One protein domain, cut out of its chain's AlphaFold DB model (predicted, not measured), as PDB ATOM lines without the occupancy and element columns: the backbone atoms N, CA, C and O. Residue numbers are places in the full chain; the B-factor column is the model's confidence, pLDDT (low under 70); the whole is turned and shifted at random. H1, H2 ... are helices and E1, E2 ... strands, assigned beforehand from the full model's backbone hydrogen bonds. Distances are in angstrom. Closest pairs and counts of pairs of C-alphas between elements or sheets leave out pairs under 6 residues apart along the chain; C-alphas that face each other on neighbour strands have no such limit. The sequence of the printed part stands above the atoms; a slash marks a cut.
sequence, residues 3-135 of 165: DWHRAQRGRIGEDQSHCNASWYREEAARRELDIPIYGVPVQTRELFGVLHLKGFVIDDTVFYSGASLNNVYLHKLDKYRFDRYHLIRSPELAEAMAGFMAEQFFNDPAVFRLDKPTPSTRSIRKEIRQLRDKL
ATOM      1  N   ASP A   3      -0.124   6.348  13.758       96.31
ATOM      2  CA  ASP A   3       0.715   6.610  14.930       96.31
ATOM      3  C   ASP A   3      -0.017   6.275  16.241       96.31
ATOM      4  O   ASP A   3      -1.155   6.704  16.457       96.31
ATOM      5  N   TRP A   4       0.656   5.530  17.123       97.06
ATOM      6  CA  TRP A   4       0.122   5.059  18.405       97.06
ATOM      7  C   TRP A   4      -0.380   6.180  19.315       97.06
ATOM      8  O   TRP A   4      -1.476   6.083  19.865       97.06
ATOM      9  N   HIS A   5       0.413   7.239  19.493       95.25
ATOM     10  CA  HIS A   5       0.086   8.300  20.446       95.25
ATOM     11  C   HIS A   5      -0.980   9.222  19.875       95.25
ATOM     12  O   HIS A   5      -1.970   9.511  20.544       95.25
ATOM     13  N   ARG A   6      -0.823   9.640  18.614       92.50
ATOM     14  CA  ARG A   6      -1.757  10.568  17.967       92.50
ATOM     15  C   ARG A   6      -3.146   9.988  17.779       92.50
ATOM     16  O   ARG A   6      -4.108  10.746  17.805       92.50
ATOM     17  N   ALA A   7      -3.265   8.677  17.593       94.19
ATOM     18  CA  ALA A   7      -4.571   8.045  17.475       94.19
ATOM     19  C   ALA A   7      -5.314   7.932  18.817       94.19
ATOM     20  O   ALA A   7      -6.539   7.869  18.822       94.19
ATOM     21  N   GLN A   8      -4.597   7.914  19.943       92.56
ATOM     22  CA  GLN A   8      -5.174   7.666  21.270       92.56
ATOM     23  C   GLN A   8      -5.386   8.929  22.110       92.56
ATOM     24  O   GLN A   8      -5.916   8.836  23.213       92.56
ATOM     25  N   ARG A   9      -5.018  10.109  21.601       88.75
ATOM     26  CA  ARG A   9      -5.272  11.390  22.270       88.75
ATOM     27  C   ARG A   9      -6.318  12.222  21.540       88.75
ATOM     28  O   ARG A   9      -6.456  12.121  20.321       88.75
ATOM     29  N   GLY A  10      -6.995  13.085  22.289       83.12
ATOM     30  CA  GLY A  10      -7.819  14.147  21.721       83.12
ATOM     31  C   GLY A  10      -6.981  15.191  20.972       83.12
ATOM     32  O   GLY A  10      -5.743  15.259  21.079       83.12
ATOM     33  N   ARG A  11      -7.667  16.035  20.201       72.94
ATOM     34  CA  ARG A  11      -7.051  17.246  19.653       72.94
ATOM     35  C   ARG A  11      -6.693  18.196  20.795       72.94
ATOM     36  O   ARG A  11      -7.284  18.167  21.868       72.94
ATOM     37  N   ILE A  12      -5.679  19.027  20.569       64.94
ATOM     38  CA  ILE A  12      -5.262  20.017  21.567       64.94
ATOM     39  C   ILE A  12      -6.429  20.989  21.779       64.94
ATOM     40  O   ILE A  12      -6.849  21.634  20.823       64.94
ATOM     41  N   GLY A  13      -6.925  21.080  23.015       64.75
ATOM     42  CA  GLY A  13      -8.046  21.950  23.385       64.75
ATOM     43  C   GLY A  13      -9.440  21.327  23.240       64.75
ATOM     44  O   GLY A  13     -10.414  22.003  23.549       64.75
ATOM     45  N   GLU A  14      -9.547  20.067  22.810       68.94
ATOM     46  CA  GLU A  14     -10.807  19.310  22.793       68.94
ATOM     47  C   GLU A  14     -10.843  18.285  23.939       68.94
ATOM     48  O   GLU A  14      -9.810  17.946  24.527       68.94
ATOM     49  N   ASP A  15     -12.042  17.796  24.262       65.38
ATOM     50  CA  ASP A  15     -12.229  16.751  25.266       65.38
ATOM     51  C   ASP A  15     -11.460  15.473  24.874       65.38
ATOM     52  O   ASP A  15     -11.460  15.033  23.721       65.38
ATOM     53  N   GLN A  16     -10.779  14.871  25.848       63.62
ATOM     54  CA  GLN A  16     -10.002  13.646  25.655       63.62
ATOM     55  C   GLN A  16     -10.886  12.407  25.465       63.62
ATOM     56  O   GLN A  16     -10.371  11.356  25.082       63.62
ATOM     57  N   SER A  17     -12.194  12.521  25.713       66.69
ATOM     58  CA  SER A  17     -13.180  11.452  25.525       66.69
ATOM     59  C   SER A  17     -13.328  10.996  24.061       66.69
ATOM     60  O   SER A  17     -13.624   9.825  23.808       66.69
ATOM     61  N   HIS A  18     -13.034  11.867  23.088       77.12
ATOM     62  CA  HIS A  18     -13.195  11.589  21.657       77.12
ATOM     63  C   HIS A  18     -11.851  11.610  20.915       77.12
ATOM     64  O   HIS A  18     -11.469  12.593  20.278       77.12
ATOM     65  N   CYS A  19     -11.110  10.503  20.990       90.25
ATOM     66  CA  CYS A  19      -9.910  10.286  20.184       90.25
ATOM     67  C   CYS A  19     -10.206   9.390  18.973       90.25
ATOM     68  O   CYS A  19     -11.254   8.752  18.879       90.25
ATOM     69  N   ASN A  20      -9.266   9.289  18.032       93.12
ATOM     70  CA  ASN A  20      -9.481   8.428  16.868       93.12
ATOM     71  C   ASN A  20      -9.675   6.957  17.278       93.12
ATOM     72  O   ASN A  20     -10.465   6.259  16.661       93.12
ATOM     73  N   ALA A  21      -8.996   6.486  18.329       94.50
ATOM     74  CA  ALA A  21      -9.132   5.116  18.818       94.50
ATOM     75  C   ALA A  21     -10.497   4.817  19.466       94.50
ATOM     76  O   ALA A  21     -10.934   3.668  19.437       94.50
ATOM     77  N   SER A  22     -11.201   5.795  20.056       92.94
ATOM     78  CA  SER A  22     -12.607   5.575  20.437       92.94
ATOM     79  C   SER A  22     -13.487   5.463  19.195       92.94
ATOM     80  O   SER A  22     -14.210   4.479  19.072       92.94
ATOM     81  N   TRP A  23     -13.311   6.358  18.219       93.06
ATOM     82  CA  TRP A  23     -14.045   6.292  16.950       93.06
ATOM     83  C   TRP A  23     -13.805   4.976  16.180       93.06
ATOM     84  O   TRP A  23     -14.747   4.377  15.674       93.06
ATOM     85  N   TYR A  24     -12.571   4.459  16.149       94.94
ATOM     86  CA  TYR A  24     -12.260   3.162  15.529       94.94
ATOM     87  C   TYR A  24     -13.032   2.006  16.174       94.94
ATOM     88  O   TYR A  24     -13.536   1.139  15.465       94.94
ATOM     89  N   ARG A  25     -13.130   1.993  17.510       94.12
ATOM     90  CA  ARG A  25     -13.866   0.966  18.263       94.12
ATOM     91  C   ARG A  25     -15.370   1.051  18.013       94.12
ATOM     92  O   ARG A  25     -16.012   0.022  17.831       94.12
ATOM     93  N   GLU A  26     -15.916   2.264  17.974       93.94
ATOM     94  CA  GLU A  26     -17.326   2.502  17.647       93.94
ATOM     95  C   GLU A  26     -17.660   2.023  16.229       93.94
ATOM     96  O   GLU A  26     -18.637   1.304  16.031       93.94
ATOM     97  N   GLU A  27     -16.831   2.360  15.241       95.00
ATOM     98  CA  GLU A  27     -17.047   1.924  13.859       95.00
ATOM     99  C   GLU A  27     -16.881   0.414  13.684       95.00
ATOM    100  O   GLU A  27     -17.660  -0.192  12.948       95.00
ATOM    101  N   ALA A  28     -15.926  -0.208  14.380       94.81
ATOM    102  CA  ALA A  28     -15.762  -1.660  14.375       94.81
ATOM    103  C   ALA A  28     -16.983  -2.381  14.975       94.81
ATOM    104  O   ALA A  28     -17.375  -3.428  14.477       94.81
ATOM    105  N   ALA A  29     -17.629  -1.808  15.997       93.88
ATOM    106  CA  ALA A  29     -18.843  -2.376  16.588       93.88
ATOM    107  C   ALA A  29     -20.089  -2.234  15.690       93.88
ATOM    108  O   ALA A  29     -21.045  -2.991  15.835       93.88
ATOM    109  N   ARG A  30     -20.100  -1.255  14.776       95.19
ATOM    110  CA  ARG A  30     -21.239  -0.961  13.888       95.19
ATOM    111  C   ARG A  30     -21.209  -1.717  12.561       95.19
ATOM    112  O   ARG A  30     -22.194  -1.665  11.827       95.19
ATOM    113  N   ARG A  31     -20.083  -2.333  12.204       91.94
ATOM    114  CA  ARG A  31     -19.852  -2.915  10.877       91.94
ATOM    115  C   ARG A  31     -19.643  -4.418  10.985       91.94
ATOM    116  O   ARG A  31     -19.005  -4.896  11.910       91.94
ATOM    117  N   GLU A  32     -20.136  -5.150   9.992       91.50
ATOM    118  CA  GLU A  32     -19.921  -6.600   9.886       91.50
ATOM    119  C   GLU A  32     -18.509  -6.951   9.384       91.50
ATOM    120  O   GLU A  32     -18.027  -8.062   9.583       91.50
ATOM    121  N   LEU A  33     -17.833  -6.000   8.728       92.88
ATOM    122  CA  LEU A  33     -16.489  -6.184   8.182       92.88
ATOM    123  C   LEU A  33     -15.414  -5.949   9.249       92.88
ATOM    124  O   LEU A  33     -15.341  -4.863   9.827       92.88
ATOM    125  N   ASP A  34     -14.516  -6.924   9.428       93.12
ATOM    126  CA  ASP A  34     -13.350  -6.781  10.303       93.12
ATOM    127  C   ASP A  34     -12.228  -5.997   9.604       93.12
ATOM    128  O   ASP A  34     -11.429  -6.557   8.852       93.12
ATOM    129  N   ILE A  35     -12.169  -4.683   9.838       93.69
ATOM    130  CA  ILE A  35     -11.135  -3.797   9.286       93.69
ATOM    131  C   ILE A  35     -10.161  -3.406  10.410       93.69
ATOM    132  O   ILE A  35     -10.455  -2.492  11.184       93.69
ATOM    133  N   PRO A  36      -8.993  -4.063  10.528       94.94
ATOM    134  CA  PRO A  36      -8.066  -3.798  11.620       94.94
ATOM    135  C   PRO A  36      -7.337  -2.459  11.442       94.94
ATOM    136  O   PRO A  36      -6.777  -2.157  10.383       94.94
ATOM    137  N   ILE A  37      -7.260  -1.671  12.517       96.06
ATOM    138  CA  ILE A  37      -6.541  -0.393  12.538       96.06
ATOM    139  C   ILE A  37      -5.377  -0.493  13.515       96.06
ATOM    140  O   ILE A  37      -5.515  -0.298  14.716       96.06
ATOM    141  N   TYR A  38      -4.192  -0.773  12.987       97.50
ATOM    142  CA  TYR A  38      -2.988  -0.918  13.803       97.50
ATOM    143  C   TYR A  38      -2.374   0.427  14.201       97.50
ATOM    144  O   TYR A  38      -2.105   1.274  13.340       97.50
ATOM    145  N   GLY A  39      -2.110   0.587  15.495       97.38
ATOM    146  CA  GLY A  39      -1.329   1.670  16.077       97.38
ATOM    147  C   GLY A  39       0.128   1.257  16.244       97.38
ATOM    148  O   GLY A  39       0.417   0.226  16.849       97.38
ATOM    149  N   VAL A  40       1.043   2.075  15.729       97.88
ATOM    150  CA  VAL A  40       2.483   1.798  15.751       97.88
ATOM    151  C   VAL A  40       3.200   2.791  16.663       97.88
ATOM    152  O   VAL A  40       3.205   3.994  16.377       97.88
ATOM    153  N   PRO A  41       3.815   2.325  17.758       97.06
ATOM    154  CA  PRO A  41       4.618   3.171  18.625       97.06
ATOM    155  C   PRO A  41       6.087   3.178  18.186       97.06
ATOM    156  O   PRO A  41       6.821   2.225  18.420       97.06
ATOM    157  N   VAL A  42       6.556   4.286  17.609       95.75
ATOM    158  CA  VAL A  42       7.992   4.454  17.288       95.75
ATOM    159  C   VAL A  42       8.814   4.970  18.476       95.75
ATOM    160  O   VAL A  42      10.039   4.856  18.495       95.75
ATOM    161  N   GLN A  43       8.144   5.547  19.478       96.25
ATOM    162  CA  GLN A  43       8.742   6.062  20.709       96.25
ATOM    163  C   GLN A  43       7.814   5.870  21.906       96.25
ATOM    164  O   GLN A  43       6.600   5.721  21.776       96.25
ATOM    165  N   THR A  44       8.386   5.925  23.111       95.25
ATOM    166  CA  THR A  44       7.623   5.778  24.367       95.25
ATOM    167  C   THR A  44       6.801   7.017  24.736       95.25
ATOM    168  O   THR A  44       5.934   6.937  25.607       95.25
ATOM    169  N   ARG A  45       7.057   8.161  24.089       93.19
ATOM    170  CA  ARG A  45       6.293   9.410  24.215       93.19
ATOM    171  C   ARG A  45       6.251  10.107  22.860       93.19
ATOM    172  O   ARG A  45       7.277  10.145  22.188       93.19
ATOM    173  N   GLU A  46       5.120  10.730  22.533       91.12
ATOM    174  CA  GLU A  46       4.938  11.495  21.286       91.12
ATOM    175  C   GLU A  46       6.030  12.551  21.066       91.12
ATOM    176  O   GLU A  46       6.533  12.698  19.957       91.12
ATOM    177  N   LEU A  47       6.440  13.253  22.132       92.38
ATOM    178  CA  LEU A  47       7.447  14.320  22.066       92.38
ATOM    179  C   LEU A  47       8.782  13.858  21.462       92.38
ATOM    180  O   LEU A  47       9.496  14.659  20.869       92.38
ATOM    181  N   PHE A  48       9.128  12.580  21.620       93.62
ATOM    182  CA  PHE A  48      10.403  12.044  21.147       93.62
ATOM    183  C   PHE A  48      10.340  11.493  19.722       93.62
ATOM    184  O   PHE A  48      11.374  11.113  19.176       93.62
ATOM    185  N   GLY A  49       9.150  11.412  19.126       92.94
ATOM    186  CA  GLY A  49       8.969  10.925  17.765       92.94
ATOM    187  C   GLY A  49       7.602  10.289  17.541       92.94
ATOM    188  O   GLY A  49       7.004   9.710  18.449       92.94
ATOM    189  N   VAL A  50       7.138  10.383  16.297       94.38
ATOM    190  CA  VAL A  50       5.877   9.802  15.822       94.38
ATOM    191  C   VAL A  50       6.093   9.080  14.499       94.38
ATOM    192  O   VAL A  50       7.057   9.358  13.779       94.38
ATOM    193  N   LEU A  51       5.206   8.147  14.169       93.75
ATOM    194  CA  LEU A  51       5.242   7.447  12.891       93.75
ATOM    195  C   LEU A  51       4.988   8.442  11.744       93.75
ATOM    196  O   LEU A  51       3.900   9.003  11.614       93.75
ATOM    197  N   HIS A  52       5.989   8.608  10.879       91.12
ATOM    198  CA  HIS A  52       5.935   9.432   9.665       91.12
ATOM    199  C   HIS A  52       5.994   8.596   8.375       91.12
ATOM    200  O   HIS A  52       6.425   9.085   7.334       91.12
ATOM    201  N   LEU A  53       5.542   7.340   8.422       91.88
ATOM    202  CA  LEU A  53       5.383   6.519   7.225       91.88
ATOM    203  C   LEU A  53       4.218   7.054   6.376       91.88
ATOM    204  O   LEU A  53       3.150   7.373   6.905       91.88
ATOM    205  N   LYS A  54       4.440   7.186   5.066       92.81
ATOM    206  CA  LYS A  54       3.494   7.763   4.103       92.81
ATOM    207  C   LYS A  54       3.287   6.822   2.931       92.81
ATOM    208  O   LYS A  54       4.214   6.125   2.526       92.81
ATOM    209  N   GLY A  55       2.092   6.884   2.364       93.69
ATOM    210  CA  GLY A  55       1.705   6.105   1.202       93.69
ATOM    211  C   GLY A  55       0.529   5.182   1.488       93.69
ATOM    212  O   GLY A  55       0.332   4.720   2.610       93.69
ATOM    213  N   PHE A  56      -0.249   4.940   0.446       95.75
ATOM    214  CA  PHE A  56      -1.362   4.007   0.422       95.75
ATOM    215  C   PHE A  56      -1.122   3.060  -0.744       95.75
ATOM    216  O   PHE A  56      -0.781   3.516  -1.835       95.75
ATOM    217  N   VAL A  57      -1.288   1.764  -0.506       96.62
ATOM    218  CA  VAL A  57      -1.201   0.730  -1.538       96.62
ATOM    219  C   VAL A  57      -2.618   0.238  -1.799       96.62
ATOM    220  O   VAL A  57      -3.307  -0.159  -0.859       96.62
ATOM    221  N   ILE A  58      -3.063   0.335  -3.047       97.12
ATOM    222  CA  ILE A  58      -4.358  -0.157  -3.517       97.12
ATOM    223  C   ILE A  58      -4.069  -0.936  -4.791       97.12
ATOM    224  O   ILE A  58      -3.680  -0.338  -5.799       97.12
ATOM    225  N   ASP A  59      -4.225  -2.255  -4.720       96.81
ATOM    226  CA  ASP A  59      -3.808  -3.182  -5.770       96.81
ATOM    227  C   ASP A  59      -2.361  -2.866  -6.210       96.81
ATOM    228  O   ASP A  59      -1.479  -2.684  -5.371       96.81
ATOM    229  N   ASP A  60      -2.123  -2.690  -7.509       96.88
ATOM    230  CA  ASP A  60      -0.810  -2.366  -8.084       96.88
ATOM    231  C   ASP A  60      -0.464  -0.862  -8.065       96.88
ATOM    232  O   ASP A  60       0.424  -0.390  -8.788       96.88
ATOM    233  N   THR A  61      -1.209  -0.059  -7.302       97.56
ATOM    234  CA  THR A  61      -1.080   1.400  -7.298       97.56
ATOM    235  C   THR A  61      -0.665   1.932  -5.936       97.56
ATOM    236  O   THR A  61      -1.324   1.715  -4.920       97.56
ATOM    237  N   VAL A  62       0.394   2.738  -5.937       97.50
ATOM    238  CA  VAL A  62       0.833   3.508  -4.779       97.50
ATOM    239  C   VAL A  62       0.354   4.947  -4.904       97.50
ATOM    240  O   VAL A  62       0.745   5.677  -5.819       97.50
ATOM    241  N   PHE A  63      -0.465   5.379  -3.951       96.69
ATOM    242  CA  PHE A  63      -0.775   6.786  -3.734       96.69
ATOM    243  C   PHE A  63       0.161   7.339  -2.660       96.69
ATOM    244  O   PHE A  63       0.030   7.015  -1.481       96.69
ATOM    245  N   TYR A  64       1.129   8.158  -3.057       96.06
ATOM    246  CA  TYR A  64       2.126   8.721  -2.151       96.06
ATOM    247  C   TYR A  64       1.879  10.210  -1.925       96.06
ATOM    248  O   TYR A  64       1.865  10.995  -2.871       96.06
ATOM    249  N   SER A  65       1.711  10.611  -0.666       93.75
ATOM    250  CA  SER A  65       1.552  12.014  -0.277       93.75
ATOM    251  C   SER A  65       2.069  12.257   1.140       93.75
ATOM    252  O   SER A  65       1.979  11.376   1.998       93.75
ATOM    253  N   GLY A  66       2.577  13.466   1.400       91.69
ATOM    254  CA  GLY A  66       2.879  13.931   2.756       91.69
ATOM    255  C   GLY A  66       1.618  14.181   3.591       91.69
ATOM    256  O   GLY A  66       1.675  14.135   4.829       91.69
ATOM    257  N   ALA A  67       0.473  14.355   2.927       91.06
ATOM    258  CA  ALA A  67      -0.797  14.678   3.544       91.06
ATOM    259  C   ALA A  67      -1.289  13.564   4.477       91.06
ATOM    260  O   ALA A  67      -1.150  12.369   4.219       91.06
ATOM    261  N   SER A  68      -1.902  13.968   5.586       87.12
ATOM    262  CA  SER A  68      -2.756  13.076   6.376       87.12
ATOM    263  C   SER A  68      -4.193  13.173   5.865       87.12
ATOM    264  O   SER A  68      -4.592  14.213   5.352       87.12
ATOM    265  N   LEU A  69      -5.006  12.133   6.059       87.94
ATOM    266  CA  LEU A  69      -6.428  12.190   5.707       87.94
ATOM    267  C   LEU A  69      -7.196  13.036   6.729       87.94
ATOM    268  O   LEU A  69      -7.416  12.607   7.859       87.94
ATOM    269  N   ASN A  70      -7.565  14.259   6.350       89.44
ATOM    270  CA  ASN A  70      -8.442  15.138   7.123       89.44
ATOM    271  C   ASN A  70      -9.050  16.236   6.232       89.44
ATOM    272  O   ASN A  70      -8.667  16.390   5.073       89.44
ATOM    273  N   ASN A  71      -9.967  17.030   6.793       92.06
ATOM    274  CA  ASN A  71     -10.706  18.054   6.049       92.06
ATOM    275  C   ASN A  71      -9.813  19.073   5.327       92.06
ATOM    276  O   ASN A  71     -10.138  19.440   4.202       92.06
ATOM    277  N   VAL A  72      -8.707  19.521   5.936       93.19
ATOM    278  CA  VAL A  72      -7.851  20.556   5.330       93.19
ATOM    279  C   VAL A  72      -6.962  19.995   4.221       93.19
ATOM    280  O   VAL A  72      -6.771  20.652   3.208       93.19
ATOM    281  N   TYR A  73      -6.443  18.775   4.349       93.81
ATOM    282  CA  TYR A  73      -5.670  18.165   3.261       93.81
ATOM    283  C   TYR A  73      -6.554  17.672   2.110       93.81
ATOM    284  O   TYR A  73      -6.097  17.613   0.974       93.81
ATOM    285  N   LEU A  74      -7.817  17.341   2.391       93.75
ATOM    286  CA  LEU A  74      -8.794  16.914   1.387       93.75
ATOM    287  C   LEU A  74      -9.643  18.066   0.832       93.75
ATOM    288  O   LEU A  74     -10.548  17.804   0.048       93.75
ATOM    289  N   HIS A  75      -9.390  19.311   1.257       94.94
ATOM    290  CA  HIS A  75     -10.175  20.494   0.884       94.94
ATOM    291  C   HIS A  75     -11.699  20.256   0.985       94.94
ATOM    292  O   HIS A  75     -12.474  20.593   0.096       94.94
ATOM    293  N   LYS A  76     -12.133  19.605   2.072       93.62
ATOM    294  CA  LYS A  76     -13.538  19.208   2.300       93.62
ATOM    295  C   LYS A  76     -14.443  20.411   2.615       93.62
ATOM    296  O   LYS A  76     -15.649  20.323   2.425       93.62
ATOM    297  N   LEU A  77     -13.854  21.476   3.161       93.75
ATOM    298  CA  LEU A  77     -14.487  22.730   3.588       93.75
ATOM    299  C   LEU A  77     -13.697  23.905   2.982       93.75
ATOM    300  O   LEU A  77     -12.807  23.687   2.169       93.75
ATOM    301  N   ASP A  78     -13.915  25.129   3.453       94.25
ATOM    302  CA  ASP A  78     -13.342  26.350   2.852       94.25
ATOM    303  C   ASP A  78     -11.835  26.567   3.085       94.25
ATOM    304  O   ASP A  78     -11.258  27.557   2.637       94.25
ATOM    305  N   LYS A  79     -11.175  25.677   3.835       94.62
ATOM    306  CA  LYS A  79      -9.737  25.761   4.124       94.62
ATOM    307  C   LYS A  79      -9.022  24.543   3.577       94.62
ATOM    308  O   LYS A  79      -9.430  23.412   3.849       94.62
ATOM    309  N   TYR A  80      -7.894  24.779   2.909       95.06
ATOM    310  CA  TYR A  80      -7.000  23.720   2.464       95.06
ATOM    311  C   TYR A  80      -5.584  23.876   3.020       95.06
ATOM    312  O   TYR A  80      -5.133  24.971   3.362       95.06
ATOM    313  N   ARG A  81      -4.868  22.754   3.099       94.44
ATOM    314  CA  ARG A  81      -3.429  22.709   3.344       94.44
ATOM    315  C   ARG A  81      -2.756  22.069   2.142       94.44
ATOM    316  O   ARG A  81      -3.079  20.945   1.776       94.44
ATOM    317  N   PHE A  82      -1.832  22.807   1.540       94.62
ATOM    318  CA  PHE A  82      -1.145  22.366   0.335       94.62
ATOM    319  C   PHE A  82      -0.181  21.208   0.627       94.62
ATOM    320  O   PHE A  82       0.592  21.266   1.585       94.62
ATOM    321  N   ASP A  83      -0.227  20.180  -0.218       94.81
ATOM    322  CA  ASP A  83       0.691  19.040  -0.228       94.81
ATOM    323  C   ASP A  83       0.799  18.490  -1.662       94.81
ATOM    324  O   ASP A  83      -0.014  18.821  -2.531       94.81
ATOM    325  N   ARG A  84       1.801  17.651  -1.920       95.00
ATOM    326  CA  ARG A  84       1.971  16.952  -3.198       95.00
ATOM    327  C   ARG A  84       1.395  15.548  -3.096       95.00
ATOM    328  O   ARG A  84       1.462  14.905  -2.049       95.00
ATOM    329  N   TYR A  85       0.863  15.055  -4.203       94.12
ATOM    330  CA  TYR A  85       0.410  13.680  -4.319       94.12
ATOM    331  C   TYR A  85       0.901  13.073  -5.628       94.12
ATOM    332  O   TYR A  85       0.892  13.716  -6.678       94.12
ATOM    333  N   HIS A  86       1.341  11.824  -5.548       96.19
ATOM    334  CA  HIS A  86       1.778  11.033  -6.685       96.19
ATOM    335  C   HIS A  86       0.949   9.759  -6.741       96.19
ATOM    336  O   HIS A  86       0.803   9.067  -5.736       96.19
ATOM    337  N   LEU A  87       0.429   9.453  -7.926       97.00
ATOM    338  CA  LEU A  87      -0.185   8.168  -8.219       97.00
ATOM    339  C   LEU A  87       0.787   7.373  -9.088       97.00
ATOM    340  O   LEU A  87       1.056   7.751 -10.228       97.00
ATOM    341  N   ILE A  88       1.342   6.303  -8.532       96.50
ATOM    342  CA  ILE A  88       2.377   5.490  -9.167       96.50
ATOM    343  C   ILE A  88       1.791   4.101  -9.396       96.50
ATOM    344  O   ILE A  88       1.544   3.370  -8.443       96.50
ATOM    345  N   ARG A  89       1.552   3.741 -10.659       96.75
ATOM    346  CA  ARG A  89       1.128   2.388 -11.042       96.75
ATOM    347  C   ARG A  89       2.373   1.533 -11.246       96.75
ATOM    348  O   ARG A  89       3.063   1.699 -12.250       96.75
ATOM    349  N   SER A  90       2.679   0.692 -10.270       95.00
ATOM    350  CA  SER A  90       3.805  -0.241 -10.296       95.00
ATOM    351  C   SER A  90       3.501  -1.371  -9.312       95.00
ATOM    352  O   SER A  90       3.587  -1.138  -8.102       95.00
ATOM    353  N   PRO A  91       3.173  -2.574  -9.818       94.81
ATOM    354  CA  PRO A  91       2.996  -3.763  -8.989       94.81
ATOM    355  C   PRO A  91       4.208  -4.018  -8.087       94.81
ATOM    356  O   PRO A  91       4.064  -4.341  -6.915       94.81
ATOM    357  N   GLU A  92       5.421  -3.789  -8.595       94.44
ATOM    358  CA  GLU A  92       6.666  -4.041  -7.865       94.44
ATOM    359  C   GLU A  92       6.836  -3.097  -6.670       94.44
ATOM    360  O   GLU A  92       7.258  -3.520  -5.594       94.44
ATOM    361  N   LEU A  93       6.504  -1.813  -6.840       95.19
ATOM    362  CA  LEU A  93       6.541  -0.845  -5.746       95.19
ATOM    363  C   LEU A  93       5.423  -1.112  -4.732       95.19
ATOM    364  O   LEU A  93       5.664  -1.018  -3.527       95.19
ATOM    365  N   ALA A  94       4.220  -1.430  -5.214       96.31
ATOM    366  CA  ALA A  94       3.082  -1.788  -4.375       96.31
ATOM    367  C   ALA A  94       3.413  -2.998  -3.489       96.31
ATOM    368  O   ALA A  94       3.284  -2.908  -2.266       96.31
ATOM    369  N   GLU A  95       3.950  -4.065  -4.084       95.88
ATOM    370  CA  GLU A  95       4.387  -5.275  -3.387       95.88
ATOM    371  C   GLU A  95       5.513  -4.975  -2.392       95.88
ATOM    372  O   GLU A  95       5.437  -5.368  -1.231       95.88
ATOM    373  N   ALA A  96       6.529  -4.199  -2.785       96.06
ATOM    374  CA  ALA A  96       7.622  -3.832  -1.884       96.06
ATOM    375  C   ALA A  96       7.127  -3.057  -0.651       96.06
ATOM    376  O   ALA A  96       7.601  -3.283   0.467       96.06
ATOM    377  N   MET A  97       6.173  -2.139  -0.839       96.12
ATOM    378  CA  MET A  97       5.592  -1.358   0.255       96.12
ATOM    379  C   MET A  97       4.673  -2.200   1.142       96.12
ATOM    380  O   MET A  97       4.769  -2.110   2.368       96.12
ATOM    381  N   ALA A  98       3.810  -3.027   0.550       95.06
ATOM    382  CA  ALA A  98       2.927  -3.934   1.280       95.06
ATOM    383  C   ALA A  98       3.722  -4.988   2.064       95.06
ATOM    384  O   ALA A  98       3.490  -5.169   3.261       95.06
ATOM    385  N   GLY A  99       4.720  -5.602   1.429       94.94
ATOM    386  CA  GLY A  99       5.630  -6.566   2.037       94.94
ATOM    387  C   GLY A  99       6.422  -5.968   3.195       94.94
ATOM    388  O   GLY A  99       6.483  -6.570   4.265       94.94
ATOM    389  N   PHE A 100       6.943  -4.743   3.051       95.62
ATOM    390  CA  PHE A 100       7.588  -4.036   4.164       95.62
ATOM    391  C   PHE A 100       6.622  -3.810   5.333       95.62
ATOM    392  O   PHE A 100       6.992  -4.017   6.489       95.62
ATOM    393  N   MET A 101       5.371  -3.418   5.059       94.50
ATOM    394  CA  MET A 101       4.368  -3.259   6.115       94.50
ATOM    395  C   MET A 101       4.092  -4.585   6.842       94.50
ATOM    396  O   MET A 101       4.051  -4.618   8.075       94.50
ATOM    397  N   ALA A 102       3.960  -5.676   6.088       93.38
ATOM    398  CA  ALA A 102       3.711  -6.998   6.642       93.38
ATOM    399  C   ALA A 102       4.890  -7.524   7.470       93.38
ATOM    400  O   ALA A 102       4.691  -7.953   8.603       93.38
ATOM    401  N   GLU A 103       6.114  -7.437   6.950       94.12
ATOM    402  CA  GLU A 103       7.322  -7.943   7.612       94.12
ATOM    403  C   GLU A 103       7.668  -7.144   8.874       94.12
ATOM    404  O   GLU A 103       8.057  -7.709   9.897       94.12
ATOM    405  N   GLN A 104       7.547  -5.814   8.817       95.00
ATOM    406  CA  GLN A 104       8.063  -4.959   9.884       95.00
ATOM    407  C   GLN A 104       7.052  -4.684  10.996       95.00
ATOM    408  O   GLN A 104       7.474  -4.401  12.119       95.00
ATOM    409  N   PHE A 105       5.746  -4.755  10.730       94.88
ATOM    410  CA  PHE A 105       4.743  -4.302  11.702       94.88
ATOM    411  C   PHE A 105       3.685  -5.338  12.049       94.88
ATOM    412  O   PHE A 105       3.223  -5.348  13.191       94.88
ATOM    413  N   PHE A 106       3.269  -6.195  11.114       90.25
ATOM    414  CA  PHE A 106       2.267  -7.204  11.445       90.25
ATOM    415  C   PHE A 106       2.874  -8.252  12.384       90.25
ATOM    416  O   PHE A 106       3.993  -8.715  12.187       90.25
ATOM    417  N   ASN A 107       2.132  -8.595  13.440       88.75
ATOM    418  CA  ASN A 107       2.550  -9.484  14.534       88.75
ATOM    419  C   ASN A 107       3.726  -8.989  15.396       88.75
ATOM    420  O   ASN A 107       4.209  -9.743  16.242       88.75
ATOM    421  N   ASP A 108       4.177  -7.740  15.240       97.00
ATOM    422  CA  ASP A 108       5.169  -7.187  16.161       97.00
ATOM    423  C   ASP A 108       4.553  -6.992  17.565       97.00
ATOM    424  O   ASP A 108       3.470  -6.407  17.668       97.00
ATOM    425  N   PRO A 109       5.221  -7.418  18.656       97.25
ATOM    426  CA  PRO A 109       4.691  -7.298  20.019       97.25
ATOM    427  C   PRO A 109       4.383  -5.866  20.480       97.25
ATOM    428  O   PRO A 109       3.673  -5.685  21.468       97.25
ATOM    429  N   ALA A 110       4.928  -4.845  19.814       97.75
ATOM    430  CA  ALA A 110       4.650  -3.445  20.116       97.75
ATOM    431  C   ALA A 110       3.465  -2.870  19.319       97.75
ATOM    432  O   ALA A 110       3.005  -1.772  19.635       97.75
ATOM    433  N   VAL A 111       2.977  -3.561  18.284       97.88
ATOM    434  CA  VAL A 111       1.935  -3.066  17.375       97.88
ATOM    435  C   VAL A 111       0.593  -3.694  17.737       97.88
ATOM    436  O   VAL A 111       0.413  -4.904  17.649       97.88
ATOM    437  N   PHE A 112      -0.390  -2.865  18.100       97.62
ATOM    438  CA  PHE A 112      -1.719  -3.346  18.496       97.62
ATOM    439  C   PHE A 112      -2.828  -2.754  17.635       97.62
ATOM    440  O   PHE A 112      -2.720  -1.646  17.109       97.62
ATOM    441  N   ARG A 113      -3.933  -3.495  17.543       97.00
ATOM    442  CA  ARG A 113      -5.201  -3.026  16.980       97.00
ATOM    443  C   ARG A 113      -5.827  -1.984  17.906       97.00
ATOM    444  O   ARG A 113      -6.132  -2.287  19.052       97.00
ATOM    445  N   LEU A 114      -6.011  -0.769  17.401       96.81
ATOM    446  CA  LEU A 114      -6.648   0.350  18.101       96.81
ATOM    447  C   LEU A 114      -8.177   0.305  18.027       96.81
ATOM    448  O   LEU A 114      -8.848   1.001  18.778       96.81
ATOM    449  N   ASP A 115      -8.722  -0.525  17.141       95.69
ATOM    450  CA  ASP A 115     -10.132  -0.921  17.111       95.69
ATOM    451  C   ASP A 115     -10.490  -1.933  18.226       95.69
ATOM    452  O   ASP A 115     -11.637  -2.354  18.345       95.69
ATOM    453  N   LYS A 116      -9.527  -2.295  19.088       95.00
ATOM    454  CA  LYS A 116      -9.694  -3.158  20.270       95.00
ATOM    455  C   LYS A 116      -9.111  -2.483  21.520       95.00
ATOM    456  O   LYS A 116      -8.357  -1.518  21.395       95.00
ATOM    457  N   PRO A 117      -9.438  -2.955  22.740       93.75
ATOM    458  CA  PRO A 117      -8.743  -2.519  23.948       93.75
ATOM    459  C   PRO A 117      -7.235  -2.773  23.844       93.75
ATOM    460  O   PRO A 117      -6.805  -3.857  23.452       93.75
ATOM    461  N   THR A 118      -6.439  -1.775  24.217       94.94
ATOM    462  CA  THR A 118      -4.981  -1.801  24.108       94.94
ATOM    463  C   THR A 118      -4.296  -1.680  25.468       94.94
ATOM    464  O   THR A 118      -4.866  -1.125  26.412       94.94
ATOM    465  N   PRO A 119      -3.059  -2.190  25.605       96.12
ATOM    466  CA  PRO A 119      -2.279  -1.987  26.816       96.12
ATOM    467  C   PRO A 119      -1.848  -0.525  26.964       96.12
ATOM    468  O   PRO A 119      -1.741   0.231  25.999       96.12
ATOM    469  N   SER A 120      -1.498  -0.139  28.190       95.69
ATOM    470  CA  SER A 120      -0.872   1.161  28.425       95.69
ATOM    471  C   SER A 120       0.502   1.241  27.747       95.69
ATOM    472  O   SER A 120       1.265   0.273  27.739       95.69
ATOM    473  N   THR A 121       0.911   2.426  27.291       96.50
ATOM    474  CA  THR A 121       2.278   2.634  26.775       96.50
ATOM    475  C   THR A 121       3.352   2.228  27.795       96.50
ATOM    476  O   THR A 121       4.442   1.798  27.423       96.50
ATOM    477  N   ARG A 122       3.070   2.356  29.103       96.62
ATOM    478  CA  ARG A 122       4.015   1.994  30.173       96.62
ATOM    479  C   ARG A 122       4.314   0.494  30.195       96.62
ATOM    480  O   ARG A 122       5.465   0.144  30.443       96.62
ATOM    481  N   SER A 123       3.318  -0.352  29.934       97.62
ATOM    482  CA  SER A 123       3.465  -1.812  29.975       97.62
ATOM    483  C   SER A 123       4.193  -2.393  28.764       97.62
ATOM    484  O   SER A 123       4.695  -3.499  28.881       97.62
ATOM    485  N   ILE A 124       4.308  -1.652  27.654       97.88
ATOM    486  CA  ILE A 124       4.949  -2.127  26.409       97.88
ATOM    487  C   ILE A 124       6.258  -1.389  26.061       97.88
ATOM    488  O   ILE A 124       6.710  -1.364  24.918       97.88
ATOM    489  N   ARG A 125       6.883  -0.695  27.026       97.94
ATOM    490  CA  ARG A 125       8.071   0.148  26.753       97.94
ATOM    491  C   ARG A 125       9.263  -0.634  26.209       97.94
ATOM    492  O   ARG A 125      10.091  -0.042  25.518       97.94
ATOM    493  N   LYS A 126       9.407  -1.904  26.586       98.31
ATOM    494  CA  LYS A 126      10.523  -2.747  26.146       98.31
ATOM    495  C   LYS A 126      10.355  -3.084  24.665       98.31
ATOM    496  O   LYS A 126      11.283  -2.876  23.892       98.31
ATOM    497  N   GLU A 127       9.153  -3.493  24.298       98.44
ATOM    498  CA  GLU A 127       8.715  -3.860  22.958       98.44
ATOM    499  C   GLU A 127       8.844  -2.654  22.022       98.44
ATOM    500  O   GLU A 127       9.421  -2.771  20.950       98.44
ATOM    501  N   ILE A 128       8.446  -1.454  22.468       98.19
ATOM    502  CA  ILE A 128       8.630  -0.208  21.700       98.19
ATOM    503  C   ILE A 128      10.106   0.041  21.356       98.19
ATOM    504  O   ILE A 128      10.423   0.439  20.235       98.19
ATOM    505  N   ARG A 129      11.026  -0.163  22.309       97.81
ATOM    506  CA  ARG A 129      12.464   0.021  22.043       97.81
ATOM    507  C   ARG A 129      12.971  -1.017  21.048       97.81
ATOM    508  O   ARG A 129      13.668  -0.642  20.116       97.81
ATOM    509  N   GLN A 130      12.573  -2.278  21.211       97.75
ATOM    510  CA  GLN A 130      12.936  -3.356  20.289       97.75
ATOM    511  C   GLN A 130      12.414  -3.090  18.873       97.75
ATOM    512  O   GLN A 130      13.177  -3.211  17.919       97.75
ATOM    513  N   LEU A 131      11.155  -2.658  18.733       97.75
ATOM    514  CA  LEU A 131      10.579  -2.264  17.450       97.75
ATOM    515  C   LEU A 131      11.382  -1.121  16.822       97.75
ATOM    516  O   LEU A 131      11.744  -1.195  15.653       97.75
ATOM    517  N   ARG A 132      11.699  -0.072  17.584       96.44
ATOM    518  CA  ARG A 132      12.489   1.059  17.082       96.44
ATOM    519  C   ARG A 132      13.872   0.618  16.595       96.44
ATOM    520  O   ARG A 132      14.279   1.020  15.509       96.44
ATOM    521  N   ASP A 133      14.568  -0.195  17.382       96.44
ATOM    522  CA  ASP A 133      15.906  -0.682  17.041       96.44
ATOM    523  C   ASP A 133      15.851  -1.639  15.828       96.44
ATOM    524  O   ASP A 133      16.746  -1.635  14.987       96.44
ATOM    525  N   LYS A 134      14.764  -2.406  15.660       96.06
ATOM    526  CA  LYS A 134      14.497  -3.186  14.438       96.06
ATOM    527  C   LYS A 134      14.299  -2.271  13.226       96.06
ATOM    528  O   LYS A 134      14.939  -2.459  12.192       96.06
ATOM    529  N   LEU A 135      13.449  -1.253  13.357       95.12
ATOM    530  CA  LEU A 135      13.115  -0.336  12.266       95.12
ATOM    531  C   LEU A 135      14.319   0.489  11.794       95.12
ATOM    532  O   LEU A 135      14.402   0.772  10.599       95.12
TER     533      LEU A 135
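Overview. This is residues 3 to 135 of the 165 residues of a protein of Chromobacterium violaceum (UniProt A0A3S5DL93). The model has two parts joined along H3: at one end a small three-stranded sheet with the first half of H3 over one face, and at the other a group of H1, H2, E1, H4 and long loops. H3 reaches from the sheet back to the other part, where its last residues come near H4 and E1. The printed part has 133 residues with four named helices and four named strands, in the order H1 H2 E1 E2 E3 E4 H3 H4; the sheet order is E2 - E3 - E4, antiparallel. The class is mixed, helices and strands, with under half of the residues in named elements. The whole is compact, with a radius of gyration of the C-alphas of 16.1 A and spans of 41 by 38 by 36 A.

Arrangement. H1, residues 4 to 8, touches H2, residues 20 to 30; their closest C-alphas, of Ala 7 and Asn 20, are 5.0 A apart. E1, residues 38 to 40, pairs with no named strand, but its residues 38 to 39 pair antiparallel with residues 112 to 113. The closest C-alphas of H1 and E1, of Trp 4 and Gly 39, are 4.4 A apart. E2, residues 56 to 58, and E3, residues 61 to 65, form an antiparallel hairpin, with N 56 and O 63 at 2.8 A. E3 and E4, residues 85 to 89, form another, with N 62 and O 88 at 2.8 A. E2, E3 and E4 are a meander, each strand the antiparallel neighbour of the one before. H3, residues 91 to 105, is on this sheet at a height of 10.1 A, making two layers, a helix on one face of a sheet. It lies over E2 and E3 and runs only just across the strands, at 60.5 degrees to E2 on the local plane; the closest C-alphas of E2 and H3, of Val 57 and Ala 94, are 5.7 A apart. H4, residues 125 to 135, is close to H3 but not clearly touching: the closest C-alphas, of Gln 104 and Leu 135, are 7.3 A apart. H1 and H4 are apart. In H2, H3 and H4 every O i to N i+4 pair is within hydrogen-bond range; in H1 0 of 1 is, and 1 of 2 O i to N i+3 pairs.

Along the chain. H1 begins at C-alpha 4, (0.122, 5.059, 18.405), and is 6.6 A long. H2 and H4 are each 15.3 A, E1 6.4 A, E2 6.5 A, E3 13.0 A and E4 13.2 A. H3 is 20.8 A, from C-alpha 91 at (2.996, -3.763, -8.989). H4 ends at C-alpha 135, (13.115, -0.336, 12.266).

Size, cuts and confidence. The two C-alphas farthest apart, of Asp 78 and Lys 126, are 44.3 A apart. The printed part has no cut. The links H1 to H2, E1 to E2, E3 to E4 and H3 to H4 are long. Mean pLDDT of the printed part is 93.1; residues 12 to 17 are under 70.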